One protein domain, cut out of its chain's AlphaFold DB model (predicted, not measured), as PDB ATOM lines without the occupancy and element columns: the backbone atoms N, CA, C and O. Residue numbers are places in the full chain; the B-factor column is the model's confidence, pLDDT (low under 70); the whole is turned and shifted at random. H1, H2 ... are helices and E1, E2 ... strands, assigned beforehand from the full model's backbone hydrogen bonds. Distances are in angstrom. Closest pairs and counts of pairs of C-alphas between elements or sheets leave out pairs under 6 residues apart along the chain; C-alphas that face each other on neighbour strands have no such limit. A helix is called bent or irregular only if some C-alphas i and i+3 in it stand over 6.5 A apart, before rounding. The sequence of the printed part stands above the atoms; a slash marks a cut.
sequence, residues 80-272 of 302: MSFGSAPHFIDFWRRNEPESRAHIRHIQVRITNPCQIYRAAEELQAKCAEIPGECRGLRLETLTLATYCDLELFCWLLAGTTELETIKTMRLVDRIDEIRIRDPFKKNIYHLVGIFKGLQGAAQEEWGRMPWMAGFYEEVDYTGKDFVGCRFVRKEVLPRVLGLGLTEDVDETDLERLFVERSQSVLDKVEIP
ATOM      1  N   MET A  80     127.283 -25.107  40.154       95.38
ATOM      2  CA  MET A  80     126.490 -25.697  39.060       95.38
ATOM      3  C   MET A  80     126.588 -24.891  37.768       95.38
ATOM      4  O   MET A  80     126.438 -23.677  37.783       95.38
ATOM      5  N   SER A  81     126.781 -25.567  36.632       95.00
ATOM      6  CA  SER A  81     126.813 -24.945  35.308       95.00
ATOM      7  C   SER A  81     125.449 -24.962  34.621       95.00
ATOM      8  O   SER A  81     124.823 -26.015  34.465       95.00
ATOM      9  N   PHE A  82     125.052 -23.787  34.137       95.00
ATOM     10  CA  PHE A  82     123.841 -23.510  33.379       95.00
ATOM     11  C   PHE A  82     124.189 -22.951  32.000       95.00
ATOM     12  O   PHE A  82     125.189 -22.254  31.818       95.00
ATOM     13  N   GLY A  83     123.338 -23.240  31.015       92.19
ATOM     14  CA  GLY A  83     123.500 -22.710  29.660       92.19
ATOM     15  C   GLY A  83     123.204 -21.214  29.545       92.19
ATOM     16  O   GLY A  83     123.692 -20.584  28.620       92.19
ATOM     17  N   SER A  84     122.399 -20.658  30.454       90.44
ATOM     18  CA  SER A  84     122.027 -19.240  30.484       90.44
ATOM     19  C   SER A  84     121.462 -18.860  31.861       90.44
ATOM     20  O   SER A  84     121.111 -19.743  32.651       90.44
ATOM     21  N   ALA A  85     121.346 -17.559  32.139       87.62
ATOM     22  CA  ALA A  85     120.683 -17.043  33.336       87.62
ATOM     23  C   ALA A  85     119.203 -17.484  33.440       87.62
ATOM     24  O   ALA A  85     118.825 -17.998  34.496       87.62
ATOM     25  N   PRO A  86     118.380 -17.423  32.370       87.50
ATOM     26  CA  PRO A  86     117.014 -17.957  32.397       87.50
ATOM     27  C   PRO A  86     116.922 -19.429  32.820       87.50
ATOM     28  O   PRO A  86     116.101 -19.772  33.667       87.50
ATOM     29  N   HIS A  87     117.810 -20.293  32.310       90.88
ATOM     30  CA  HIS A  87     117.822 -21.708  32.701       90.88
ATOM     31  C   HIS A  87     118.096 -21.904  34.198       90.88
ATOM     32  O   HIS A  87     117.544 -22.822  34.808       90.88
ATOM     33  N   PHE A  88     118.943 -21.062  34.795       92.31
ATOM     34  CA  PHE A  88     119.162 -21.072  36.239       92.31
ATOM     35  C   PHE A  88     117.908 -20.644  37.004       92.31
ATOM     36  O   PHE A  88     117.523 -21.329  37.948       92.31
ATOM     37  N   ILE A  89     117.254 -19.555  36.596       88.12
ATOM     38  CA  ILE A  89     116.049 -19.059  37.273       88.12
ATOM     39  C   ILE A  89     114.939 -20.113  37.253       88.12
ATOM     40  O   ILE A  89     114.336 -20.391  38.290       88.12
ATOM     41  N   ASP A  90     114.715 -20.764  36.110       88.88
ATOM     42  CA  ASP A  90     113.732 -21.842  35.995       88.88
ATOM     43  C   ASP A  90     114.065 -23.024  36.909       88.88
ATOM     44  O   ASP A  90     113.183 -23.582  37.566       88.88
ATOM     45  N   PHE A  91     115.343 -23.401  36.987       91.69
ATOM     46  CA  PHE A  91     115.804 -24.434  37.907       91.69
ATOM     47  C   PHE A  91     115.581 -24.031  39.371       91.69
ATOM     48  O   PHE A  91     115.010 -24.799  40.146       91.69
ATOM     49  N   TRP A  92     115.984 -22.821  39.753       89.50
ATOM     50  CA  TRP A  92     115.849 -22.299  41.110       89.50
ATOM     51  C   TRP A  92     114.380 -22.257  41.555       89.50
ATOM     52  O   TRP A  92     114.051 -22.721  42.647       89.50
ATOM     53  N   ARG A  93     113.469 -21.822  40.673       85.75
ATOM     54  CA  ARG A  93     112.017 -21.795  40.925       85.75
ATOM     55  C   ARG A  93     111.422 -23.178  41.186       85.75
ATOM     56  O   ARG A  93     110.540 -23.309  42.031       85.75
ATOM     57  N   ARG A  94     111.912 -24.222  40.513       87.94
ATOM     58  CA  ARG A  94     111.440 -25.607  40.711       87.94
ATOM     59  C   ARG A  94     111.921 -26.236  42.021       87.94
ATOM     60  O   ARG A  94     111.387 -27.267  42.425       87.94
ATOM     61  N   ASN A  95     112.925 -25.652  42.674       87.88
ATOM     62  CA  ASN A  95     113.419 -26.140  43.956       87.88
ATOM     63  C   ASN A  95     112.548 -25.651  45.120       87.88
ATOM     64  O   ASN A  95     111.969 -24.564  45.063       87.88
ATOM     65  N   GLU A  96     112.471 -26.448  46.185       86.62
ATOM     66  CA  GLU A  96     111.787 -26.055  47.421       86.62
ATOM     67  C   GLU A  96     112.518 -24.881  48.097       86.62
ATOM     68  O   GLU A  96     113.748 -24.812  48.007       86.62
ATOM     69  N   PRO A  97     111.815 -23.976  48.805       84.88
ATOM     70  CA  PRO A  97     112.430 -22.808  49.442       84.88
ATOM     71  C   PRO A  97     113.641 -23.129  50.330       84.88
ATOM     72  O   PRO A  97     114.654 -22.439  50.250       84.88
ATOM     73  N   GLU A  98     113.583 -24.210  51.110       86.69
ATOM     74  CA  GLU A  98     114.704 -24.654  51.953       86.69
ATOM     75  C   GLU A  98     115.924 -25.077  51.121       86.69
ATOM     76  O   GLU A  98     117.064 -24.779  51.469       86.69
ATOM     77  N   SER A  99     115.687 -25.725  49.978       88.12
ATOM     78  CA  SER A  99     116.740 -26.158  49.055       88.12
ATOM     79  C   SER A  99     117.387 -24.977  48.327       88.12
ATOM     80  O   SER A  99     118.594 -24.977  48.094       88.12
ATOM     81  N   ARG A 100     116.610 -23.931  48.016       89.00
ATOM     82  CA  ARG A 100     117.097 -22.718  47.335       89.00
ATOM     83  C   ARG A 100     118.203 -22.004  48.113       89.00
ATOM     84  O   ARG A 100     119.124 -21.492  47.485       89.00
ATOM     85  N   ALA A 101     118.151 -22.015  49.447       88.62
ATOM     86  CA  ALA A 101     119.154 -21.380  50.310       88.62
ATOM     87  C   ALA A 101     120.554 -22.022  50.217       88.62
ATOM     88  O   ALA A 101     121.555 -21.416  50.615       88.62
ATOM     89  N   HIS A 102     120.624 -23.250  49.695       92.75
ATOM     90  CA  HIS A 102     121.879 -23.952  49.448       92.75
ATOM     91  C   HIS A 102     122.483 -23.616  48.080       92.75
ATOM     92  O   HIS A 102     123.675 -23.813  47.901       92.75
ATOM     93  N   ILE A 103     121.719 -23.066  47.131       93.75
ATOM     94  CA  ILE A 103     122.222 -22.748  45.789       93.75
ATOM     95  C   ILE A 103     122.930 -21.392  45.816       93.75
ATOM     96  O   ILE A 103     122.306 -20.353  45.603       93.75
ATOM     97  N   ARG A 104     124.236 -21.407  46.093       94.38
ATOM     98  CA  ARG A 104     125.043 -20.187  46.289       94.38
ATOM     99  C   ARG A 104     126.086 -19.933  45.208       94.38
ATOM    100  O   ARG A 104     126.479 -18.786  45.008       94.38
ATOM    101  N   HIS A 105     126.505 -20.978  44.499       95.38
ATOM    102  CA  HIS A 105     127.557 -20.895  43.490       95.38
ATOM    103  C   HIS A 105     127.031 -21.407  42.155       95.38
ATOM    104  O   HIS A 105     126.686 -22.584  42.009       95.38
ATOM    105  N   ILE A 106     126.974 -20.526  41.162       95.44
ATOM    106  CA  ILE A 106     126.510 -20.883  39.823       95.44
ATOM    107  C   ILE A 106     127.503 -20.429  38.768       95.44
ATOM    108  O   ILE A 106     128.185 -19.421  38.921       95.44
ATOM    109  N   GLN A 107     127.553 -21.171  37.670       95.00
ATOM    110  CA  GLN A 107     128.295 -20.825  36.474       95.00
ATOM    111  C   GLN A 107     127.326 -20.706  35.301       95.00
ATOM    112  O   GLN A 107     126.652 -21.670  34.948       95.00
ATOM    113  N   VAL A 108     127.289 -19.551  34.652       94.25
ATOM    114  CA  VAL A 108     126.510 -19.307  33.439       94.25
ATOM    115  C   VAL A 108     127.455 -19.309  32.242       94.25
ATOM    116  O   VAL A 108     128.516 -18.687  32.266       94.25
ATOM    117  N   ARG A 109     127.088 -20.046  31.192       92.31
ATOM    118  CA  ARG A 109     127.824 -20.035  29.925       92.31
ATOM    119  C   ARG A 109     127.513 -18.763  29.147       92.31
ATOM    120  O   ARG A 109     126.352 -18.413  28.968       92.31
ATOM    121  N   ILE A 110     128.565 -18.126  28.655       88.12
ATOM    122  CA  ILE A 110     128.517 -16.921  27.838       88.12
ATOM    123  C   ILE A 110     128.877 -17.305  26.407       88.12
ATOM    124  O   ILE A 110     130.023 -17.651  26.102       88.12
ATOM    125  N   THR A 111     127.873 -17.275  25.537       85.12
ATOM    126  CA  THR A 111     127.998 -17.558  24.099       85.12
ATOM    127  C   THR A 111     128.018 -16.286  23.264       85.12
ATOM    128  O   THR A 111     128.402 -16.331  22.100       85.12
ATOM    129  N   ASN A 112     127.585 -15.165  23.840       78.62
ATOM    130  CA  ASN A 112     127.666 -13.842  23.241       78.62
ATOM    131  C   ASN A 112     128.281 -12.880  24.272       78.62
ATOM    132  O   ASN A 112     127.800 -12.853  25.405       78.62
ATOM    133  N   PRO A 113     129.291 -12.074  23.917       70.88
ATOM    134  CA  PRO A 113     129.954 -11.185  24.870       70.88
ATOM    135  C   PRO A 113     129.013 -10.183  25.551       70.88
ATOM    136  O   PRO A 113     129.235  -9.823  26.705       70.88
ATOM    137  N   CYS A 114     127.922  -9.772  24.888       72.94
ATOM    138  CA  CYS A 114     126.934  -8.874  25.495       72.94
ATOM    139  C   CYS A 114     126.245  -9.480  26.729       72.94
ATOM    140  O   CYS A 114     125.696  -8.759  27.561       72.94
ATOM    141  N   GLN A 115     126.293 -10.806  26.878       78.94
ATOM    142  CA  GLN A 115     125.736 -11.509  28.028       78.94
ATOM    143  C   GLN A 115     126.575 -11.315  29.296       78.94
ATOM    144  O   GLN A 115     126.065 -11.598  30.371       78.94
ATOM    145  N   ILE A 116     127.826 -10.840  29.216       75.12
ATOM    146  CA  ILE A 116     128.680 -10.668  30.405       75.12
ATOM    147  C   ILE A 116     128.049  -9.671  31.384       75.12
ATOM    148  O   ILE A 116     127.872  -9.988  32.556       75.12
ATOM    149  N   TYR A 117     127.653  -8.494  30.900       72.31
ATOM    150  CA  TYR A 117     126.991  -7.486  31.730       72.31
ATOM    151  C   TYR A 117     125.483  -7.755  31.857       72.31
ATOM    152  O   TYR A 117     124.915  -7.579  32.931       72.31
ATOM    153  N   ARG A 118     124.829  -8.295  30.816       77.69
ATOM    154  CA  ARG A 118     123.389  -8.605  30.883       77.69
ATOM    155  C   ARG A 118     123.044  -9.753  31.815       77.69
ATOM    156  O   ARG A 118     121.971  -9.728  32.391       77.69
ATOM    157  N   ALA A 119     123.898 -10.764  31.990       79.25
ATOM    158  CA  ALA A 119     123.532 -11.939  32.780       79.25
ATOM    159  C   ALA A 119     123.206 -11.577  34.236       79.25
ATOM    160  O   ALA A 119     122.223 -12.076  34.776       79.25
ATOM    161  N   ALA A 120     123.995 -10.700  34.865       76.31
ATOM    162  CA  ALA A 120     123.734 -10.272  36.237       76.31
ATOM    163  C   ALA A 120     122.447  -9.428  36.337       76.31
ATOM    164  O   ALA A 120     121.641  -9.644  37.244       76.31
ATOM    165  N   GLU A 121     122.216  -8.540  35.367       78.69
ATOM    166  CA  GLU A 121     120.990  -7.741  35.271       78.69
ATOM    167  C   GLU A 121     119.752  -8.616  35.026       78.69
ATOM    168  O   GLU A 121     118.764  -8.498  35.741       78.69
ATOM    169  N   GLU A 122     119.807  -9.547  34.071       82.00
ATOM    170  CA  GLU A 122     118.723 -10.475  33.739       82.00
ATOM    171  C   GLU A 122     118.347 -11.350  34.936       82.00
ATOM    172  O   GLU A 122     117.159 -11.540  35.207       82.00
ATOM    173  N   LEU A 123     119.347 -11.855  35.671       79.31
ATOM    174  CA  LEU A 123     119.127 -12.598  36.913       79.31
ATOM    175  C   LEU A 123     118.338 -11.757  37.915       79.31
ATOM    176  O   LEU A 123     117.387 -12.251  38.515       79.31
ATOM    177  N   GLN A 124     118.689 -10.484  38.075       75.19
ATOM    178  CA  GLN A 124     118.023  -9.608  39.030       75.19
ATOM    179  C   GLN A 124     116.635  -9.154  38.555       75.19
ATOM    180  O   GLN A 124     115.682  -9.188  39.335       75.19
ATOM    181  N   ALA A 125     116.486  -8.796  37.278       76.38
ATOM    182  CA  ALA A 125     115.236  -8.343  36.674       76.38
ATOM    183  C   ALA A 125     114.172  -9.447  36.690       76.38
ATOM    184  O   ALA A 125     113.063  -9.237  37.185       76.38
ATOM    185  N   LYS A 126     114.528 -10.668  36.266       73.88
ATOM    186  CA  LYS A 126     113.623 -11.832  36.321       73.88
ATOM    187  C   LYS A 126     113.215 -12.191  37.745       73.88
ATOM    188  O   LYS A 126     112.171 -12.813  37.949       73.88
ATOM    189  N   CYS A 127     114.025 -11.794  38.720       69.12
ATOM    190  CA  CYS A 127     113.700 -11.927  40.125       69.12
ATOM    191  C   CYS A 127     112.806 -10.808  40.674       69.12
ATOM    192  O   CYS A 127     112.076 -11.047  41.637       69.12
ATOM    193  N   ALA A 128     112.856  -9.610  40.094       66.50
ATOM    194  CA  ALA A 128     112.042  -8.461  40.487       66.50
ATOM    195  C   ALA A 128     110.615  -8.510  39.908       66.50
ATOM    196  O   ALA A 128     109.685  -8.052  40.565       66.50
ATOM    197  N   GLU A 129     110.433  -9.109  38.724       64.94
ATOM    198  CA  GLU A 129     109.138  -9.218  38.024       64.94
ATOM    199  C   GLU A 129     108.044  -9.965  38.816       64.94
ATOM    200  O   GLU A 129     106.864  -9.815  38.507       64.94
ATOM    201  N   ILE A 130     108.399 -10.761  39.835       61.38
ATOM    202  CA  ILE A 130     107.436 -11.562  40.603       61.38
ATOM    203  C   ILE A 130     107.558 -11.245  42.104       61.38
ATOM    204  O   ILE A 130     108.496 -11.715  42.764       61.38
ATOM    205  N   PRO A 131     106.619 -10.464  42.674       57.69
ATOM    206  CA  PRO A 131     106.638 -10.089  44.084       57.69
ATOM    207  C   PRO A 131     106.705 -11.315  45.006       57.69
ATOM    208  O   PRO A 131     105.857 -12.200  44.958       57.69
ATOM    209  N   GLY A 132     107.718 -11.368  45.876       60.91
ATOM    210  CA  GLY A 132     107.858 -12.404  46.907       60.91
ATOM    211  C   GLY A 132     108.558 -13.699  46.477       60.91
ATOM    212  O   GLY A 132     109.159 -14.342  47.335       60.91
ATOM    213  N   GLU A 133     108.579 -14.059  45.188       62.22
ATOM    214  CA  GLU A 133     109.156 -15.339  44.733       62.22
ATOM    215  C   GLU A 133     110.672 -15.415  44.882       62.22
ATOM    216  O   GLU A 133     111.211 -16.481  45.174       62.22
ATOM    217  N   CYS A 134     111.356 -14.286  44.698       61.91
ATOM    218  CA  CYS A 134     112.815 -14.224  44.755       61.91
ATOM    219  C   CYS A 134     113.335 -13.691  46.091       61.91
ATOM    220  O   CYS A 134     114.496 -13.285  46.189       61.91
ATOM    221  N   ARG A 135     112.485 -13.691  47.130       62.66
ATOM    222  CA  ARG A 135     112.941 -13.513  48.511       62.66
ATOM    223  C   ARG A 135     113.905 -14.653  48.836       62.66
ATOM    224  O   ARG A 135     113.529 -15.818  48.799       62.66
ATOM    225  N   GLY A 136     115.155 -14.297  49.119       66.62
ATOM    226  CA  GLY A 136     116.202 -15.250  49.480       66.62
ATOM    227  C   GLY A 136     117.101 -15.718  48.334       66.62
ATOM    228  O   GLY A 136     117.981 -16.534  48.592       66.62
ATOM    229  N   LEU A 137     116.951 -15.210  47.098       80.56
ATOM    230  CA  LEU A 137     118.017 -15.394  46.106       80.56
ATOM    231  C   LEU A 137     119.226 -14.556  46.535       80.56
ATOM    232  O   LEU A 137     119.201 -13.334  46.404       80.56
ATOM    233  N   ARG A 138     120.264 -15.230  47.029       88.00
ATOM    234  CA  ARG A 138     121.575 -14.654  47.316       88.00
ATOM    235  C   ARG A 138     122.647 -15.615  46.824       88.00
ATOM    236  O   ARG A 138     122.707 -16.757  47.272       88.00
ATOM    237  N   LEU A 139     123.452 -15.154  45.881       91.75
ATOM    238  CA  LEU A 139     124.567 -15.906  45.329       91.75
ATOM    239  C   LEU A 139     125.851 -15.438  46.002       91.75
ATOM    240  O   LEU A 139     126.150 -14.248  46.025       91.75
ATOM    241  N   GLU A 140     126.634 -16.383  46.506       94.12
ATOM    242  CA  GLU A 140     128.000 -16.091  46.932       94.12
ATOM    243  C   GLU A 140     128.908 -15.911  45.716       94.12
ATOM    244  O   GLU A 140     129.795 -15.065  45.730       94.12
ATOM    245  N   THR A 141     128.675 -16.676  44.644       94.56
ATOM    246  CA  THR A 141     129.485 -16.584  43.427       94.56
ATOM    247  C   THR A 141     128.648 -16.794  42.169       94.56
ATOM    248  O   THR A 141     128.008 -17.835  41.997       94.56
ATOM    249  N   LEU A 142     128.720 -15.840  41.242       94.06
ATOM    250  CA  LEU A 142     128.280 -15.983  39.856       94.06
ATOM    251  C   LEU A 142     129.510 -16.060  38.948       94.06
ATOM    252  O   LEU A 142     130.216 -15.076  38.774       94.06
ATOM    253  N   THR A 143     129.760 -17.212  38.335       93.38
ATOM    254  CA  THR A 143     130.834 -17.382  37.350       93.38
ATOM    255  C   THR A 143     130.281 -17.260  35.933       93.38
ATOM    256  O   THR A 143     129.422 -18.028  35.520       93.38
ATOM    257  N   LEU A 144     130.794 -16.326  35.153       91.56
ATOM    258  CA  LEU A 144     130.489 -16.111  33.748       91.56
ATOM    259  C   LEU A 144     131.602 -16.763  32.928       91.56
ATOM    260  O   LEU A 144     132.713 -16.243  32.853       91.56
ATOM    261  N   ALA A 145     131.331 -17.937  32.364       90.56
ATOM    262  CA  ALA A 145     132.322 -18.697  31.607       90.56
ATOM    263  C   ALA A 145     132.191 -18.406  30.106       90.56
ATOM    264  O   ALA A 145     131.172 -18.748  29.504       90.56
ATOM    265  N   THR A 146     133.208 -17.795  29.498       87.06
ATOM    266  CA  THR A 146     133.216 -17.375  28.089       87.06
ATOM    267  C   THR A 146     133.604 -18.524  27.163       87.06
ATOM    268  O   THR A 146     134.741 -18.977  27.166       87.06
ATOM    269  N   TYR A 147     132.655 -18.999  26.352       83.06
ATOM    270  CA  TYR A 147     132.889 -20.043  25.337       83.06
ATOM    271  C   TYR A 147     132.949 -19.480  23.909       83.06
ATOM    272  O   TYR A 147     133.088 -20.241  22.954       83.06
ATOM    273  N   CYS A 148     132.810 -18.164  23.761       77.00
ATOM    274  CA  CYS A 148     132.945 -17.453  22.498       77.00
ATOM    275  C   CYS A 148     134.329 -16.810  22.377       77.00
ATOM    276  O   CYS A 148     135.018 -16.584  23.375       77.00
ATOM    277  N   ASP A 149     134.715 -16.541  21.135       71.44
ATOM    278  CA  ASP A 149     135.865 -15.711  20.818       71.44
ATOM    279  C   ASP A 149     135.471 -14.234  20.972       71.44
ATOM    280  O   ASP A 149     134.495 -13.780  20.363       71.44
ATOM    281  N   LEU A 150     136.172 -13.509  21.844       64.81
ATOM    282  CA  LEU A 150     135.928 -12.095  22.112       64.81
ATOM    283  C   LEU A 150     136.635 -11.166  21.100       64.81
ATOM    284  O   LEU A 150     136.361  -9.959  21.126       64.81
ATOM    285  N   GLU A 151     137.467 -11.703  20.190       58.09
ATOM    286  CA  GLU A 151     138.387 -10.956  19.310       58.09
ATOM    287  C   GLU A 151     137.745  -9.810  18.522       58.09
ATOM    288  O   GLU A 151     138.381  -8.775  18.342       58.09
ATOM    289  N   LEU A 152     136.507  -9.951  18.037       49.12
ATOM    290  CA  LEU A 152     135.886  -8.940  17.165       49.12
ATOM    291  C   LEU A 152     134.924  -7.989  17.892       49.12
ATOM    292  O   LEU A 152     134.643  -6.896  17.404       49.12
ATOM    293  N   PHE A 153     134.387  -8.396  19.042       49.66
ATOM    294  CA  PHE A 153     133.226  -7.742  19.658       49.66
ATOM    295  C   PHE A 153     133.603  -6.831  20.835       49.66
ATOM    296  O   PHE A 153     132.934  -5.826  21.075       49.66
ATOM    297  N   CYS A 154     134.695  -7.130  21.547       50.75
ATOM    298  CA  CYS A 154     135.128  -6.349  22.708       50.75
ATOM    299  C   CYS A 154     135.648  -4.944  22.359       50.75
ATOM    300  O   CYS A 154     135.558  -4.051  23.192       50.75
ATOM    301  N   TRP A 155     136.134  -4.701  21.139       48.62
ATOM    302  CA  TRP A 155     136.807  -3.435  20.807       48.62
ATOM    303  C   TRP A 155     135.861  -2.265  20.510       48.62
ATOM    304  O   TRP A 155     136.162  -1.129  20.865       48.62
ATOM    305  N   LEU A 156     134.713  -2.530  19.879       43.50
ATOM    306  CA  LEU A 156     133.722  -1.501  19.523       43.50
ATOM    307  C   LEU A 156     132.834  -1.096  20.703       43.50
ATOM    308  O   LEU A 156     132.279   0.001  20.702       43.50
ATOM    309  N   LEU A 157     132.704  -1.973  21.700       50.59
ATOM    310  CA  LEU A 157     131.831  -1.758  22.845       50.59
ATOM    311  C   LEU A 157     132.590  -1.537  24.157       50.59
ATOM    312  O   LEU A 157     131.916  -1.140  25.091       50.59
ATOM    313  N   ALA A 158     133.922  -1.692  24.242       51.38
ATOM    314  CA  ALA A 158     134.720  -1.502  25.471       51.38
ATOM    315  C   ALA A 158     134.279  -0.281  26.313       51.38
ATOM    316  O   ALA A 158     133.915  -0.433  27.478       51.38
ATOM    317  N   GLY A 159     134.166   0.901  25.696       51.41
ATOM    318  CA  GLY A 159     133.713   2.114  26.394       51.41
ATOM    319  C   GLY A 159     132.234   2.097  26.813       51.41
ATOM    320  O   GLY A 159     131.878   2.588  27.881       51.41
ATOM    321  N   THR A 160     131.342   1.485  26.024       57.03
ATOM    322  CA  THR A 160     129.943   1.272  26.449       57.03
ATOM    323  C   THR A 160     129.822   0.172  27.501       57.03
ATOM    324  O   THR A 160     128.991   0.271  28.395       57.03
ATOM    325  N   THR A 161     130.668  -0.858  27.444       62.72
ATOM    326  CA  THR A 161     130.680  -1.960  28.399       62.72
ATOM    327  C   THR A 161     131.221  -1.518  29.737       62.72
ATOM    328  O   THR A 161     130.741  -2.036  30.730       62.72
ATOM    329  N   GLU A 162     132.145  -0.561  29.803       64.75
ATOM    330  CA  GLU A 162     132.587   0.013  31.077       64.75
ATOM    331  C   GLU A 162     131.409   0.649  31.819       64.75
ATOM    332  O   GLU A 162     131.095   0.272  32.948       64.75
ATOM    333  N   LEU A 163     130.695   1.550  31.142       67.81
ATOM    334  CA  LEU A 163     129.594   2.315  31.721       67.81
ATOM    335  C   LEU A 163     128.380   1.427  32.040       67.81
ATOM    336  O   LEU A 163     127.792   1.549  33.114       67.81
ATOM    337  N   GLU A 164     128.034   0.495  31.148       71.44
ATOM    338  CA  GLU A 164     126.982  -0.496  31.402       71.44
ATOM    339  C   GLU A 164     127.382  -1.481  32.503       71.44
ATOM    340  O   GLU A 164     126.564  -1.771  33.365       71.44
ATOM    341  N   THR A 165     128.645  -1.915  32.573       69.19
ATOM    342  CA  THR A 165     129.118  -2.762  33.681       69.19
ATOM    343  C   THR A 165     129.003  -2.011  34.999       69.19
ATOM    344  O   THR A 165     128.425  -2.548  35.934       69.19
ATOM    345  N   ILE A 166     129.458  -0.756  35.090       71.56
ATOM    346  CA  ILE A 166     129.313   0.058  36.308       71.56
ATOM    347  C   ILE A 166     127.835   0.185  36.705       71.56
ATOM    348  O   ILE A 166     127.499  -0.019  37.874       71.56
ATOM    349  N   LYS A 167     126.937   0.465  35.749       75.69
ATOM    350  CA  LYS A 167     125.485   0.506  35.997       75.69
ATOM    351  C   LYS A 167     124.967  -0.827  36.529       75.69
ATOM    352  O   LYS A 167     124.317  -0.839  37.571       75.69
ATOM    353  N   THR A 168     125.288  -1.938  35.869       74.62
ATOM    354  CA  THR A 168     124.913  -3.282  36.316       74.62
ATOM    355  C   THR A 168     125.437  -3.545  37.729       74.62
ATOM    356  O   THR A 168     124.669  -3.949  38.596       74.62
ATOM    357  N   MET A 169     126.707  -3.246  38.013       75.06
ATOM    358  CA  MET A 169     127.319  -3.475  39.326       75.06
ATOM    359  C   MET A 169     126.654  -2.653  40.442       75.06
ATOM    360  O   MET A 169     126.543  -3.131  41.570       75.06
ATOM    361  N   ARG A 170     126.179  -1.434  40.149       75.69
ATOM    362  CA  ARG A 170     125.411  -0.621  41.112       75.69
ATOM    363  C   ARG A 170     124.057  -1.240  41.447       75.69
ATOM    364  O   ARG A 170     123.588  -1.089  42.570       75.69
ATOM    365  N   LEU A 171     123.434  -1.906  40.478       73.31
ATOM    366  CA  LEU A 171     122.119  -2.512  40.652       73.31
ATOM    367  C   LEU A 171     122.216  -3.869  41.350       73.31
ATOM    368  O   LEU A 171     121.389  -4.157  42.208       73.31
ATOM    369  N   VAL A 172     123.238  -4.669  41.042       78.50
ATOM    370  CA  VAL A 172     123.389  -6.042  41.539       78.50
ATOM    371  C   VAL A 172     123.673  -6.062  43.039       78.50
ATOM    372  O   VAL A 172     124.803  -5.841  43.464       78.50
ATOM    373  N   ASP A 173     122.659  -6.385  43.845       82.31
ATOM    374  CA  ASP A 173     122.704  -6.450  45.316       82.31
ATOM    375  C   ASP A 173     122.685  -7.869  45.901       82.31
ATOM    376  O   ASP A 173     123.024  -8.081  47.060       82.31
ATOM    377  N   ARG A 174     122.325  -8.859  45.083       85.00
ATOM    378  CA  ARG A 174     122.121 -10.259  45.498       85.00
ATOM    379  C   ARG A 174     123.301 -11.178  45.217       85.00
ATOM    380  O   ARG A 174     123.175 -12.389  45.391       85.00
ATOM    381  N   ILE A 175     124.403 -10.633  44.722       89.94
ATOM    382  CA  ILE A 175     125.581 -11.397  44.322       89.94
ATOM    383  C   ILE A 175     126.769 -10.835  45.087       89.94
ATOM    384  O   ILE A 175     127.024  -9.637  45.002       89.94
ATOM    385  N   ASP A 176     127.468 -11.687  45.830       92.38
ATOM    386  CA  ASP A 176     128.638 -11.284  46.612       92.38
ATOM    387  C   ASP A 176     129.903 -11.175  45.732       92.38
ATOM    388  O   ASP A 176     130.703 -10.252  45.887       92.38
ATOM    389  N   GLU A 177     130.086 -12.113  44.798       92.88
ATOM    390  CA  GLU A 177     131.220 -12.163  43.872       92.88
ATOM    391  C   GLU A 177     130.763 -12.539  42.453       92.88
ATOM    392  O   GLU A 177     130.038 -13.515  42.248       92.88
ATOM    393  N   ILE A 178     131.235 -11.798  41.451       91.06
ATOM    394  CA  ILE A 178     131.108 -12.140  40.032       91.06
ATOM    395  C   ILE A 178     132.492 -12.505  39.511       91.06
ATOM    396  O   ILE A 178     133.406 -11.691  39.557       91.06
ATOM    397  N   ARG A 179     132.645 -13.707  38.965       91.50
ATOM    398  CA  ARG A 179     133.868 -14.158  38.299       91.50
ATOM    399  C   ARG A 179     133.637 -14.204  36.805       91.50
ATOM    400  O   ARG A 179     132.643 -14.756  36.357       91.50
ATOM    401  N   ILE A 180     134.572 -13.697  36.025       88.50
ATOM    402  CA  ILE A 180     134.641 -13.919  34.587       88.50
ATOM    403  C   ILE A 180     135.774 -14.904  34.354       88.50
ATOM    404  O   ILE A 180     136.909 -14.693  34.786       88.50
ATOM    405  N   ARG A 181     135.436 -16.019  33.716       87.94
ATOM    406  CA  ARG A 181     136.354 -17.115  33.436       87.94
ATOM    407  C   ARG A 181     136.437 -17.315  31.940       87.94
ATOM    408  O   ARG A 181     135.406 -17.419  31.283       87.94
ATOM    409  N   ASP A 182     137.653 -17.480  31.447       84.69
ATOM    410  CA  ASP A 182     137.915 -17.869  30.070       84.69
ATOM    411  C   ASP A 182     138.542 -19.271  30.015       84.69
ATOM    412  O   ASP A 182     139.761 -19.418  30.114       84.69
ATOM    413  N   PRO A 183     137.725 -20.335  29.889       80.69
ATOM    414  CA  PRO A 183     138.204 -21.714  29.953       80.69
ATOM    415  C   PRO A 183     139.220 -22.077  28.864       80.69
ATOM    416  O   PRO A 183     139.946 -23.053  29.026       80.69
ATOM    417  N   PHE A 184     139.261 -21.328  27.758       81.12
ATOM    418  CA  PHE A 184     140.128 -21.620  26.616       81.12
ATOM    419  C   PHE A 184     141.332 -20.685  26.497       81.12
ATOM    420  O   PHE A 184     142.100 -20.846  25.552       81.12
ATOM    421  N   LYS A 185     141.506 -19.735  27.429       77.94
ATOM    422  CA  LYS A 185     142.592 -18.735  27.423       77.94
ATOM    423  C   LYS A 185     142.679 -17.899  26.131       77.94
ATOM    424  O   LYS A 185     143.727 -17.338  25.839       77.94
ATOM    425  N   LYS A 186     141.594 -17.811  25.359       75.75
ATOM    426  CA  LYS A 186     141.518 -17.042  24.104       75.75
ATOM    427  C   LYS A 186     141.296 -15.549  24.330       75.75
ATOM    428  O   LYS A 186     141.571 -14.731  23.471       75.75
ATOM    429  N   ASN A 187     140.772 -15.199  25.494       75.06
ATOM    430  CA  ASN A 187     140.151 -13.919  25.773       75.06
ATOM    431  C   ASN A 187     140.862 -13.137  26.879       75.06
ATOM    432  O   ASN A 187     140.416 -12.047  27.241       75.06
ATOM    433  N   ILE A 188     141.954 -13.677  27.431       73.88
ATOM    434  CA  ILE A 188     142.638 -13.105  28.595       73.88
ATOM    435  C   ILE A 188     143.053 -11.648  28.360       73.88
ATOM    436  O   ILE A 188     142.867 -10.806  29.234       73.88
ATOM    437  N   TYR A 189     143.506 -11.308  27.153       72.25
ATOM    438  CA  TYR A 189     143.912  -9.946  26.802       72.25
ATOM    439  C   TYR A 189     142.741  -8.966  26.779       72.25
ATOM    440  O   TYR A 189     142.857  -7.848  27.281       72.25
ATOM    441  N   HIS A 190     141.588  -9.395  26.265       71.69
ATOM    442  CA  HIS A 190     140.372  -8.585  26.284       71.69
ATOM    443  C   HIS A 190     139.875  -8.371  27.709       71.69
ATOM    444  O   HIS A 190     139.476  -7.264  28.061       71.69
ATOM    445  N   LEU A 191     139.947  -9.410  28.545       71.88
ATOM    446  CA  LEU A 191     139.580  -9.320  29.952       71.88
ATOM    447  C   LEU A 191     140.487  -8.345  30.709       71.88
ATOM    448  O   LEU A 191     139.976  -7.512  31.454       71.88
ATOM    449  N   VAL A 192     141.803  -8.386  30.468       73.56
ATOM    450  CA  VAL A 192     142.755  -7.412  31.024       73.56
ATOM    451  C   VAL A 192     142.448  -5.996  30.530       73.56
ATOM    452  O   VAL A 192     142.444  -5.066  31.334       73.56
ATOM    453  N   GLY A 193     142.147  -5.822  29.240       68.31
ATOM    454  CA  GLY A 193     141.802  -4.526  28.651       68.31
ATOM    455  C   GLY A 193     140.537  -3.910  29.252       68.31
ATOM    456  O   GLY A 193     140.582  -2.778  29.728       68.31
ATOM    457  N   ILE A 194     139.437  -4.672  29.307       68.56
ATOM    458  CA  ILE A 194     138.176  -4.258  29.952       68.56
ATOM    459  C   ILE A 194     138.430  -3.894  31.412       68.56
ATOM    460  O   ILE A 194     137.923  -2.897  31.913       68.56
ATOM    461  N   PHE A 195     139.234  -4.697  32.101       71.38
ATOM    462  CA  PHE A 195     139.522  -4.485  33.505       71.38
ATOM    463  C   PHE A 195     140.354  -3.223  33.757       71.38
ATOM    464  O   PHE A 195     140.043  -2.459  34.665       71.38
ATOM    465  N   LYS A 196     141.383  -2.964  32.941       69.50
ATOM    466  CA  LYS A 196     142.166  -1.723  33.011       69.50
ATOM    467  C   LYS A 196     141.316  -0.500  32.667       69.50
ATOM    468  O   LYS A 196     141.455   0.515  33.342       69.50
ATOM    469  N   GLY A 197     140.413  -0.623  31.694       64.75
ATOM    470  CA  GLY A 197     139.411   0.397  31.380       64.75
ATOM    471  C   GLY A 197     138.496   0.693  32.568       64.75
ATOM    472  O   GLY A 197     138.384   1.838  32.990       64.75
ATOM    473  N   LEU A 198     137.950  -0.345  33.208       65.19
ATOM    474  CA  LEU A 198     137.141  -0.214  34.425       65.19
ATOM    475  C   LEU A 198     137.920   0.382  35.603       65.19
ATOM    476  O   LEU A 198     137.363   1.189  36.335       65.19
ATOM    477  N   GLN A 199     139.191   0.014  35.798       66.94
ATOM    478  CA  GLN A 199     140.041   0.632  36.822       66.94
ATOM    479  C   GLN A 199     140.269   2.125  36.545       66.94
ATOM    480  O   GLN A 199     140.222   2.918  37.481       66.94
ATOM    481  N   GLY A 200     140.505   2.508  35.285       65.88
ATOM    482  CA  GLY A 200     140.722   3.900  34.879       65.88
ATOM    483  C   GLY A 200     139.456   4.749  34.990       65.88
ATOM    484  O   GLY A 200     139.436   5.726  35.735       65.88
ATOM    485  N   ALA A 201     138.370   4.318  34.341       61.06
ATOM    486  CA  ALA A 201     137.074   5.003  34.336       61.06
ATOM    487  C   ALA A 201     136.501   5.201  35.743       61.06
ATOM    488  O   ALA A 201     135.691   6.096  35.980       61.06
ATOM    489  N   ALA A 202     136.913   4.349  36.676       56.81
ATOM    490  CA  ALA A 202     136.361   4.324  38.001       56.81
ATOM    491  C   ALA A 202     137.328   4.808  39.088       56.81
ATOM    492  O   ALA A 202     136.938   4.789  40.244       56.81
ATOM    493  N   GLN A 203     138.522   5.326  38.778       61.22
ATOM    494  CA  GLN A 203     139.410   5.923  39.794       61.22
ATOM    495  C   GLN A 203     138.726   7.031  40.620       61.22
ATOM    496  O   GLN A 203     138.975   7.138  41.819       61.22
ATOM    497  N   GLU A 204     137.819   7.806  40.019       61.59
ATOM    498  CA  GLU A 204     137.032   8.827  40.731       61.59
ATOM    499  C   GLU A 204     135.768   8.261  41.414       61.59
ATOM    500  O   GLU A 204     135.304   8.805  42.419       61.59
ATOM    501  N   GLU A 205     135.207   7.157  40.909       62.94
ATOM    502  CA  GLU A 205     133.940   6.588  41.395       62.94
ATOM    503  C   GLU A 205     134.100   5.388  42.351       62.94
ATOM    504  O   GLU A 205     133.209   5.133  43.163       62.94
ATOM    505  N   TRP A 206     135.214   4.653  42.311       62.94
ATOM    506  CA  TRP A 206     135.423   3.400  43.053       62.94
ATOM    507  C   TRP A 206     135.508   3.575  44.549       62.94
ATOM    508  O   TRP A 206     135.040   2.703  45.278       62.94
ATOM    509  N   GLY A 207     136.020   4.713  45.021       64.19
ATOM    510  CA  GLY A 207     135.966   5.041  46.445       64.19
ATOM    511  C   GLY A 207     134.533   4.987  46.992       64.19
ATOM    512  O   GLY A 207     134.336   4.746  48.178       64.19
ATOM    513  N   ARG A 208     133.523   5.147  46.123       74.19
ATOM    514  CA  ARG A 208     132.095   5.095  46.462       74.19
ATOM    515  C   ARG A 208     131.391   3.823  45.986       74.19
ATOM    516  O   ARG A 208     130.220   3.637  46.315       74.19
ATOM    517  N   MET A 209     132.043   2.963  45.200       77.81
ATOM    518  CA  MET A 209     131.423   1.720  44.745       77.81
ATOM    519  C   MET A 209     131.511   0.651  45.839       77.81
ATOM    520  O   MET A 209     132.564   0.487  46.451       77.81
ATOM    521  N   PRO A 210     130.456  -0.156  46.048       86.50
ATOM    522  CA  PRO A 210     130.492  -1.254  47.014       86.50
ATOM    523  C   PRO A 210     131.300  -2.462  46.510       86.50
ATOM    524  O   PRO A 210     131.233  -3.533  47.108       86.50
ATOM    525  N   TRP A 211     132.037  -2.319  45.405       86.62
ATOM    526  CA  TRP A 211     132.712  -3.396  44.692       86.62
ATOM    527  C   TRP A 211     134.193  -3.092  44.494       86.62
ATOM    528  O   TRP A 211     134.564  -1.971  44.163       86.62
ATOM    529  N   MET A 212     135.001  -4.136  44.610       86.94
ATOM    530  CA  MET A 212     136.393  -4.205  44.205       86.94
ATOM    531  C   MET A 212     136.502  -5.133  43.004       86.94
ATOM    532  O   MET A 212     135.968  -6.237  43.010       86.94
ATOM    533  N   ALA A 213     137.224  -4.722  41.980       86.12
ATOM    534  CA  ALA A 213     137.594  -5.580  40.866       86.12
ATOM    535  C   ALA A 213     139.053  -6.023  41.018       86.12
ATOM    536  O   ALA A 213     139.921  -5.229  41.380       86.12
ATOM    537  N   GLY A 214     139.325  -7.298  40.750       89.12
ATOM    538  CA  GLY A 214     140.660  -7.892  40.788       89.12
ATOM    539  C   GLY A 214     140.832  -8.996  39.750       89.12
ATOM    540  O   GLY A 214     139.875  -9.419  39.102       89.12
ATOM    541  N   PHE A 215     142.042  -9.525  39.654       90.06
ATOM    542  CA  PHE A 215     142.330 -10.799  39.010       90.06
ATOM    543  C   PHE A 215     142.347 -11.919  40.052       90.06
ATOM    544  O   PHE A 215     142.530 -11.688  41.254       90.06
ATOM    545  N   TYR A 216     142.115 -13.141  39.590       91.38
ATOM    546  CA  TYR A 216     142.269 -14.348  40.390       91.38
ATOM    547  C   TYR A 216     142.867 -15.463  39.547       91.38
ATOM    548  O   TYR A 216     142.697 -15.503  38.327       91.38
ATOM    549  N   GLU A 217     143.562 -16.357  40.230       89.81
ATOM    550  CA  GLU A 217     144.064 -17.606  39.688       89.81
ATOM    551  C   GLU A 217     143.271 -18.735  40.340       89.81
ATOM    552  O   GLU A 217     143.005 -18.709  41.545       89.81
ATOM    553  N   GLU A 218     142.846 -19.703  39.544       86.69
ATOM    554  CA  GLU A 218     142.175 -20.894  40.039       86.69
ATOM    555  C   GLU A 218     142.673 -22.096  39.235       86.69
ATOM    556  O   GLU A 218     142.972 -22.003  38.043       86.69
ATOM    557  N   VAL A 219     142.801 -23.228  39.919       82.69
ATOM    558  CA  VAL A 219     143.205 -24.498  39.322       82.69
ATOM    559  C   VAL A 219     141.924 -25.232  38.961       82.69
ATOM    560  O   VAL A 219     141.065 -25.463  39.815       82.69
ATOM    561  N   ASP A 220     141.751 -25.585  37.692       76.12
ATOM    562  CA  ASP A 220     140.589 -26.370  37.297       76.12
ATOM    563  C   ASP A 220     140.700 -27.847  37.720       76.12
ATOM    564  O   ASP A 220     141.725 -28.318  38.207       76.12
ATOM    565  N   TYR A 221     139.634 -28.621  37.508       69.06
ATOM    566  CA  TYR A 221     139.621 -30.052  37.842       69.06
ATOM    567  C   TYR A 221     140.633 -30.884  37.029       69.06
ATOM    568  O   TYR A 221     140.858 -32.048  37.351       69.06
ATOM    569  N   THR A 222     141.221 -30.319  35.967       73.44
ATOM    570  CA  THR A 222     142.298 -30.942  35.184       73.44
ATOM    571  C   THR A 222     143.690 -30.578  35.704       73.44
ATOM    572  O   THR A 222     144.680 -31.041  35.144       73.44
ATOM    573  N   GLY A 223     143.778 -29.773  36.767       75.69
ATOM    574  CA  GLY A 223     145.039 -29.283  37.314       75.69
ATOM    575  C   GLY A 223     145.637 -28.126  36.515       75.69
ATOM    576  O   GLY A 223     146.814 -27.828  36.685       75.69
ATOM    577  N   LYS A 224     144.872 -27.499  35.611       78.00
ATOM    578  CA  LYS A 224     145.356 -26.369  34.815       78.00
ATOM    579  C   LYS A 224     145.026 -25.056  35.502       78.00
ATOM    580  O   LYS A 224     143.855 -24.771  35.765       78.00
ATOM    581  N   ASP A 225     146.054 -24.236  35.683       80.19
ATOM    582  CA  ASP A 225     145.897 -22.862  36.142       80.19
ATOM    583  C   ASP A 225     145.195 -22.031  35.074       80.19
ATOM    584  O   ASP A 225     145.549 -22.050  33.882       80.19
ATOM    585  N   PHE A 226     144.195 -21.280  35.509       81.75
ATOM    586  CA  PHE A 226     143.562 -20.257  34.704       81.75
ATOM    587  C   PHE A 226     143.533 -18.937  35.456       81.75
ATOM    588  O   PHE A 226     143.326 -18.892  36.667       81.75
ATOM    589  N   VAL A 227     143.706 -17.857  34.699       85.00
ATOM    590  CA  VAL A 227     143.546 -16.497  35.198       85.00
ATOM    591  C   VAL A 227     142.190 -15.980  34.749       85.00
ATOM    592  O   VAL A 227     141.790 -16.156  33.596       85.00
ATOM    593  N   GLY A 228     141.466 -15.365  35.673       87.88
ATOM    594  CA  GLY A 228     140.206 -14.696  35.396       87.88
ATOM    595  C   GLY A 228     140.137 -13.326  36.054       87.88
ATOM    596  O   GLY A 228     140.992 -12.946  36.855       87.88
ATOM    597  N   CYS A 229     139.077 -12.595  35.727       88.31
ATOM    598  CA  CYS A 229     138.737 -11.334  36.384       88.31
ATOM    599  C   CYS A 229     137.601 -11.570  37.370       88.31
ATOM    600  O   CYS A 229     136.715 -12.385  37.120       88.31
ATOM    601  N   ARG A 230     137.578 -10.836  38.472       90.88
ATOM    602  CA  ARG A 230     136.503 -10.905  39.456       90.88
ATOM    603  C   ARG A 230     136.088  -9.523  39.924       90.88
ATOM    604  O   ARG A 230     136.912  -8.618  39.991       90.88
ATOM    605  N   PHE A 231     134.824  -9.411  40.295       89.62
ATOM    606  CA  PHE A 231     134.235  -8.294  41.015       89.62
ATOM    607  C   PHE A 231     133.727  -8.834  42.345       89.62
ATOM    608  O   PHE A 231     133.011  -9.830  42.372       89.62
ATOM    609  N   VAL A 232     134.119  -8.210  43.443       91.38
ATOM    610  CA  VAL A 232     133.886  -8.671  44.811       91.38
ATOM    611  C   VAL A 232     133.295  -7.530  45.615       91.38
ATOM    612  O   VAL A 232     133.825  -6.425  45.573       91.38
ATOM    613  N   ARG A 233     132.211  -7.764  46.355       90.50
ATOM    614  CA  ARG A 233     131.690  -6.732  47.257       90.50
ATOM    615  C   ARG A 233     132.670  -6.464  48.399       90.50
ATOM    616  O   ARG A 233     133.204  -7.408  48.977       90.50
ATOM    617  N   LYS A 234     132.868  -5.193  48.759       90.38
ATOM    618  CA  LYS A 234     133.769  -4.784  49.854       90.38
ATOM    619  C   LYS A 234     133.451  -5.518  51.160       90.38
ATOM    620  O   LYS A 234     134.335  -6.096  51.782       90.38
ATOM    621  N   GLU A 235     132.161  -5.637  51.474       90.38
ATOM    622  CA  GLU A 235     131.647  -6.326  52.666       90.38
ATOM    623  C   GLU A 235     132.018  -7.820  52.762       90.38
ATOM    624  O   GLU A 235     131.962  -8.398  53.845       90.38
ATOM    625  N   VAL A 236     132.403  -8.468  51.652       91.94
ATOM    626  CA  VAL A 236     132.816  -9.883  51.638       91.94
ATOM    627  C   VAL A 236     134.316 -10.080  51.397       91.94
ATOM    628  O   VAL A 236     134.760 -11.226  51.271       91.94
ATOM    629  N   LEU A 237     135.109  -9.003  51.353       91.12
ATOM    630  CA  LEU A 237     136.560  -9.079  51.153       91.12
ATOM    631  C   LEU A 237     137.274  -9.992  52.160       91.12
ATOM    632  O   LEU A 237     138.079 -10.798  51.689       91.12
ATOM    633  N   PRO A 238     136.977  -9.974  53.480       91.31
ATOM    634  CA  PRO A 238     137.644 -10.866  54.431       91.31
ATOM    635  C   PRO A 238     137.527 -12.338  54.020       91.31
ATOM    636  O   PRO A 238     138.528 -13.046  53.901       91.31
ATOM    637  N   ARG A 239     136.307 -12.768  53.662       90.81
ATOM    638  CA  ARG A 239     136.023 -14.131  53.193       90.81
ATOM    639  C   ARG A 239     136.800 -14.462  51.920       90.81
ATOM    640  O   ARG A 239     137.378 -15.539  51.823       90.81
ATOM    641  N   VAL A 240     136.818 -13.552  50.945       89.81
ATOM    642  CA  VAL A 240     137.510 -13.764  49.660       89.81
ATOM    643  C   VAL A 240     139.033 -13.791  49.823       89.81
ATOM    644  O   VAL A 240     139.726 -14.489  49.082       89.81
ATOM    645  N   LEU A 241     139.562 -13.060  50.801       89.75
ATOM    646  CA  LEU A 241     140.980 -13.056  51.149       89.75
ATOM    647  C   LEU A 241     141.384 -14.238  52.043       89.75
ATOM    648  O   LEU A 241     142.583 -14.456  52.241       89.75
ATOM    649  N   GLY A 242     140.422 -15.037  52.514       87.38
ATOM    650  CA  GLY A 242     140.665 -16.151  53.431       87.38
ATOM    651  C   GLY A 242     141.042 -15.694  54.840       87.38
ATOM    652  O   GLY A 242     141.656 -16.461  55.576       87.38
ATOM    653  N   LEU A 243     140.707 -14.454  55.197       84.38
ATOM    654  CA  LEU A 243     140.893 -13.913  56.536       84.38
ATOM    655  C   LEU A 243     139.709 -14.362  57.397       84.38
ATOM    656  O   LEU A 243     138.549 -14.281  56.978       84.38
ATOM    657  N   GLY A 244     139.998 -14.906  58.578       71.81
ATOM    658  CA  GLY A 244     138.959 -15.307  59.523       71.81
ATOM    659  C   GLY A 244     138.167 -14.089  60.004       71.81
ATOM    660  O   GLY A 244     138.718 -13.003  60.133       71.81
ATOM    661  N   LEU A 245     136.884 -14.274  60.337       60.53
ATOM    662  CA  LEU A 245     136.003 -13.215  60.873       60.53
ATOM    663  C   LEU A 245     136.477 -12.613  62.215       60.53
ATOM    664  O   LEU A 245     135.806 -11.748  62.764       60.53
ATOM    665  N   THR A 246     137.574 -13.118  62.779       60.47
ATOM    666  CA  THR A 246     138.113 -12.749  64.093       60.47
ATOM    667  C   THR A 246     139.292 -11.787  64.020       60.47
ATOM    668  O   THR A 246     139.766 -11.357  65.067       60.47
ATOM    669  N   GLU A 247     139.814 -11.496  62.829       67.69
ATOM    670  CA  GLU A 247     140.881 -10.511  62.668       67.69
ATOM    671  C   GLU A 247     140.245  -9.139  62.429       67.69
ATOM    672  O   GLU A 247     139.613  -8.916  61.395       67.69
ATOM    673  N   ASP A 248     140.400  -8.227  63.393       70.88
ATOM    674  CA  ASP A 248     140.078  -6.807  63.227       70.88
ATOM    675  C   ASP A 248     141.093  -6.190  62.250       70.88
ATOM    676  O   ASP A 248     142.091  -5.585  62.645       70.88
ATOM    677  N   VAL A 249     140.881  -6.423  60.956       77.00
ATOM    678  CA  VAL A 249     141.667  -5.829  59.872       77.00
ATOM    679  C   VAL A 249     140.947  -4.579  59.388       77.00
ATOM    680  O   VAL A 249     139.750  -4.627  59.102       77.00
ATOM    681  N   ASP A 250     141.674  -3.465  59.285       83.25
ATOM    682  CA  ASP A 250     141.131  -2.225  58.731       83.25
ATOM    683  C   ASP A 250     140.649  -2.434  57.282       83.25
ATOM    684  O   ASP A 250     141.272  -3.151  56.494       83.25
ATOM    685  N   GLU A 251     139.549  -1.783  56.904       78.81
ATOM    686  CA  GLU A 251     138.965  -1.894  55.561       78.81
ATOM    687  C   GLU A 251     139.977  -1.466  54.485       78.81
ATOM    688  O   GLU A 251     140.117  -2.126  53.451       78.81
ATOM    689  N   THR A 252     140.771  -0.431  54.774       80.31
ATOM    690  CA  THR A 252     141.854   0.048  53.904       80.31
ATOM    691  C   THR A 252     142.913  -1.029  53.653       80.31
ATOM    692  O   THR A 252     143.416  -1.173  52.534       80.31
ATOM    693  N   ASP A 253     143.246  -1.815  54.679       87.81
ATOM    694  CA  ASP A 253     144.227  -2.896  54.578       87.81
ATOM    695  C   ASP A 253     143.676  -4.080  53.768       87.81
ATOM    696  O   ASP A 253     144.418  -4.685  52.988       87.81
ATOM    697  N   LEU A 254     142.375  -4.379  53.882       90.12
ATOM    698  CA  LEU A 254     141.703  -5.401  53.070       90.12
ATOM    699  C   LEU A 254     141.704  -5.038  51.584       90.12
ATOM    700  O   LEU A 254     142.026  -5.875  50.737       90.12
ATOM    701  N   GLU A 255     141.362  -3.792  51.255       89.31
ATOM    702  CA  GLU A 255     141.388  -3.309  49.875       89.31
ATOM    703  C   GLU A 255     142.805  -3.346  49.297       89.31
ATOM    704  O   GLU A 255     143.000  -3.865  48.193       89.31
ATOM    705  N   ARG A 256     143.807  -2.878  50.059       89.56
ATOM    706  CA  ARG A 256     145.217  -2.938  49.651       89.56
ATOM    707  C   ARG A 256     145.653  -4.377  49.382       89.56
ATOM    708  O   ARG A 256     146.171  -4.658  48.302       89.56
ATOM    709  N   LEU A 257     145.390  -5.298  50.309       91.12
ATOM    710  CA  LEU A 257     145.762  -6.708  50.165       91.12
ATOM    711  C   LEU A 257     145.084  -7.358  48.950       91.12
ATOM    712  O   LEU A 257     145.691  -8.160  48.236       91.12
ATOM    713  N   PHE A 258     143.820  -7.017  48.695       91.31
ATOM    714  CA  PHE A 258     143.099  -7.491  47.520       91.31
ATOM    715  C   PHE A 258     143.745  -7.009  46.216       91.31
ATOM    716  O   PHE A 258     143.940  -7.814  45.298       91.31
ATOM    717  N   VAL A 259     144.119  -5.728  46.146       89.00
ATOM    718  CA  VAL A 259     144.820  -5.143  44.994       89.00
ATOM    719  C   VAL A 259     146.194  -5.784  44.800       89.00
ATOM    720  O   VAL A 259     146.520  -6.169  43.680       89.00
ATOM    721  N   GLU A 260     146.966  -5.980  45.868       90.00
ATOM    722  CA  GLU A 260     148.285  -6.626  45.818       90.00
ATOM    723  C   GLU A 260     148.203  -8.068  45.301       90.00
ATOM    724  O   GLU A 260     148.929  -8.441  44.377       90.00
ATOM    725  N   ARG A 261     147.271  -8.881  45.823       91.88
ATOM    726  CA  ARG A 261     147.059 -10.256  45.332       91.88
ATOM    727  C   ARG A 261     146.609 -10.277  43.876       91.88
ATOM    728  O   ARG A 261     147.066 -11.112  43.101       91.88
ATOM    729  N   SER A 262     145.721  -9.359  43.506       90.06
ATOM    730  CA  SER A 262     145.279  -9.185  42.123       90.06
ATOM    731  C   SER A 262     146.451  -8.835  41.199       90.06
ATOM    732  O   SER A 262     146.567  -9.411  40.119       90.06
ATOM    733  N   GLN A 263     147.328  -7.920  41.616       87.88
ATOM    734  CA  GLN A 263     148.502  -7.528  40.841       87.88
ATOM    735  C   GLN A 263     149.493  -8.689  40.706       87.88
ATOM    736  O   GLN A 263     149.946  -8.959  39.603       87.88
ATOM    737  N   SER A 264     149.726  -9.457  41.776       90.19
ATOM    738  CA  SER A 264     150.579 -10.651  41.725       90.19
ATOM    739  C   SER A 264     150.082 -11.702  40.725       90.19
ATOM    740  O   SER A 264     150.894 -12.334  40.053       90.19
ATOM    741  N   VAL A 265     148.763 -11.889  40.590       89.50
ATOM    742  CA  VAL A 265     148.188 -12.760  39.548       89.50
ATOM    743  C   VAL A 265     148.426 -12.169  38.159       89.50
ATOM    744  O   VAL A 265     148.805 -12.891  37.241       89.50
ATOM    745  N   LEU A 266     148.213 -10.861  38.003       84.44
ATOM    746  CA  LEU A 266     148.395 -10.170  36.731       84.44
ATOM    747  C   LEU A 266     149.851 -10.216  36.247       84.44
ATOM    748  O   LEU A 266     150.078 -10.417  35.059       84.44
ATOM    749  N   ASP A 267     150.821 -10.098  37.153       85.69
ATOM    750  CA  ASP A 267     152.256 -10.136  36.841       85.69
ATOM    751  C   ASP A 267     152.712 -11.497  36.286       85.69
ATOM    752  O   ASP A 267     153.725 -11.575  35.592       85.69
ATOM    753  N   LYS A 268     151.960 -12.574  36.557       85.38
ATOM    754  CA  LYS A 268     152.195 -13.906  35.972       85.38
ATOM    755  C   LYS A 268     151.653 -14.038  34.550       85.38
ATOM    756  O   LYS A 268     152.026 -14.968  33.838       85.38
ATOM    757  N   VAL A 269     150.728 -13.167  34.148       80.06
ATOM    758  CA  VAL A 269     150.171 -13.176  32.797       80.06
ATOM    759  C   VAL A 269     151.153 -12.451  31.891       80.06
ATOM    760  O   VAL A 269     151.445 -11.275  32.097       80.06
ATOM    761  N   GLU A 270     151.636 -13.123  30.848       72.62
ATOM    762  CA  GLU A 270     152.362 -12.443  29.777       72.62
ATOM    763  C   GLU A 270     151.396 -11.524  29.023       72.62
ATOM    764  O   GLU A 270     150.712 -11.931  28.084       72.62
ATOM    765  N   ILE A 271     151.295 -10.273  29.470       66.12
ATOM    766  CA  ILE A 271     150.504  -9.257  28.786       66.12
ATOM    767  C   ILE A 271     151.323  -8.783  27.575       66.12
ATOM    768  O   ILE A 271     152.438  -8.281  27.758       66.12
ATOM    769  N   PRO A 272     150.813  -8.902  26.336       60.78
ATOM    770  CA  PRO A 272     151.465  -8.331  25.175       60.78
ATOM    771  C   PRO A 272     151.668  -6.837  25.411       60.78
ATOM    772  O   PRO A 272     150.783  -6.141  25.917       60.78
TER     773      PRO A 272
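AT A GLANCE: This is residues 80 to 272 of the 302 residues of an uncharacterized protein of Byssothecium circinans (UniProt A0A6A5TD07). A strongly twisted sheet of six strands makes the middle, with H3 and H5 over one face and H6 over the opposite face, while H4 packs on H3 and H5, and H1 packs beside H3 over the edge strand E1. H7 packs on the edge strand E5, and little H2 is off the sheet near H1. The printed part has 193 residues with seven named helices and six named strands, in the order E1 H1 H2 E2 H3 E3 H4 E4 H5 E5 E6 H6 H7. The mixed sheet runs E1 E2 E3 E4 E6 E5, and the class is mixed, helices and strands. The whole is compact, with a radius of gyration of the C-alphas of 16.6 A and spans of 47 by 46 by 38 A.

IN THESE COORDINATES: E1, residues 80 to 82, begins with C-alpha 80 at (126.490, -25.697, 39.060). H1 is residues 85 to 94, H2 97 to 100, E2 105 to 110, H3 115 to 128 and E3 139 to 146, 19.3 A long. H4, residues 154 to 171, 22.5 A, is irregular, with C-alphas 156 and 159 7.8 A apart. E4 is residues 175 to 181 and H5 188 to 201. E5, 211 to 219, and E6, 225 to 233, each 24.2 A, bend by 56 degrees at 214 and 55 degrees at 229. H6, 234 to 241, is irregular, with C-alphas 235 and 238 7.7 A apart. H7, residues 251 to 267, 24.4 A, ends with C-alpha 267 at (152.256, -10.136, 36.841).

HOW THE PARTS SIT: E1 and E2 are parallel, with N 82 and O 107 2.8 A apart, within hydrogen-bond range; so are E2 and E3, N 108 and O 143, 2.8 A, and E3 and E4, N 144 and O 179, 2.7 A. E4 and E6 are antiparallel, N 180 and O 229, 2.7 A, and E5 and E6 form a hairpin, N 212 and O 232, 2.7 A. E1, H1 H2, E2, then E2, H3, E3 and E3, H4, E4 are strand-helix-strand units, parallel neighbour strands joined through helices, with right-handed crossovers. E4, H5, E5 is a split one, E6 between its strands, also right-handed. H3 touches H1, closest C-alphas Ala 119 and Ala 85, 5.9 A. H4 only grazes the sheet and touches H5, closest C-alphas Glu 162 and Leu 198, 5.7 A, at a steep tilt of 58 degrees. H7 is over E5, closest C-alphas Ser 262 and Phe 215, 4.6 A. Every O i to N i+4 pair is within hydrogen-bond range in H1, H5 and H7, but 8 of 10 in H3, 11 of 14 in H4 and 2 of 4 in H6; H2 is too short for one.

THE WHOLE: The C-alphas farthest apart, Gly 132 and Pro 272, are 48.9 A apart. The printed part has no cut and no long link. Mean pLDDT of the printed part is 79.3; 45 residues are under 70, among them 127 to 136, 150 to 163 and 196 to 207.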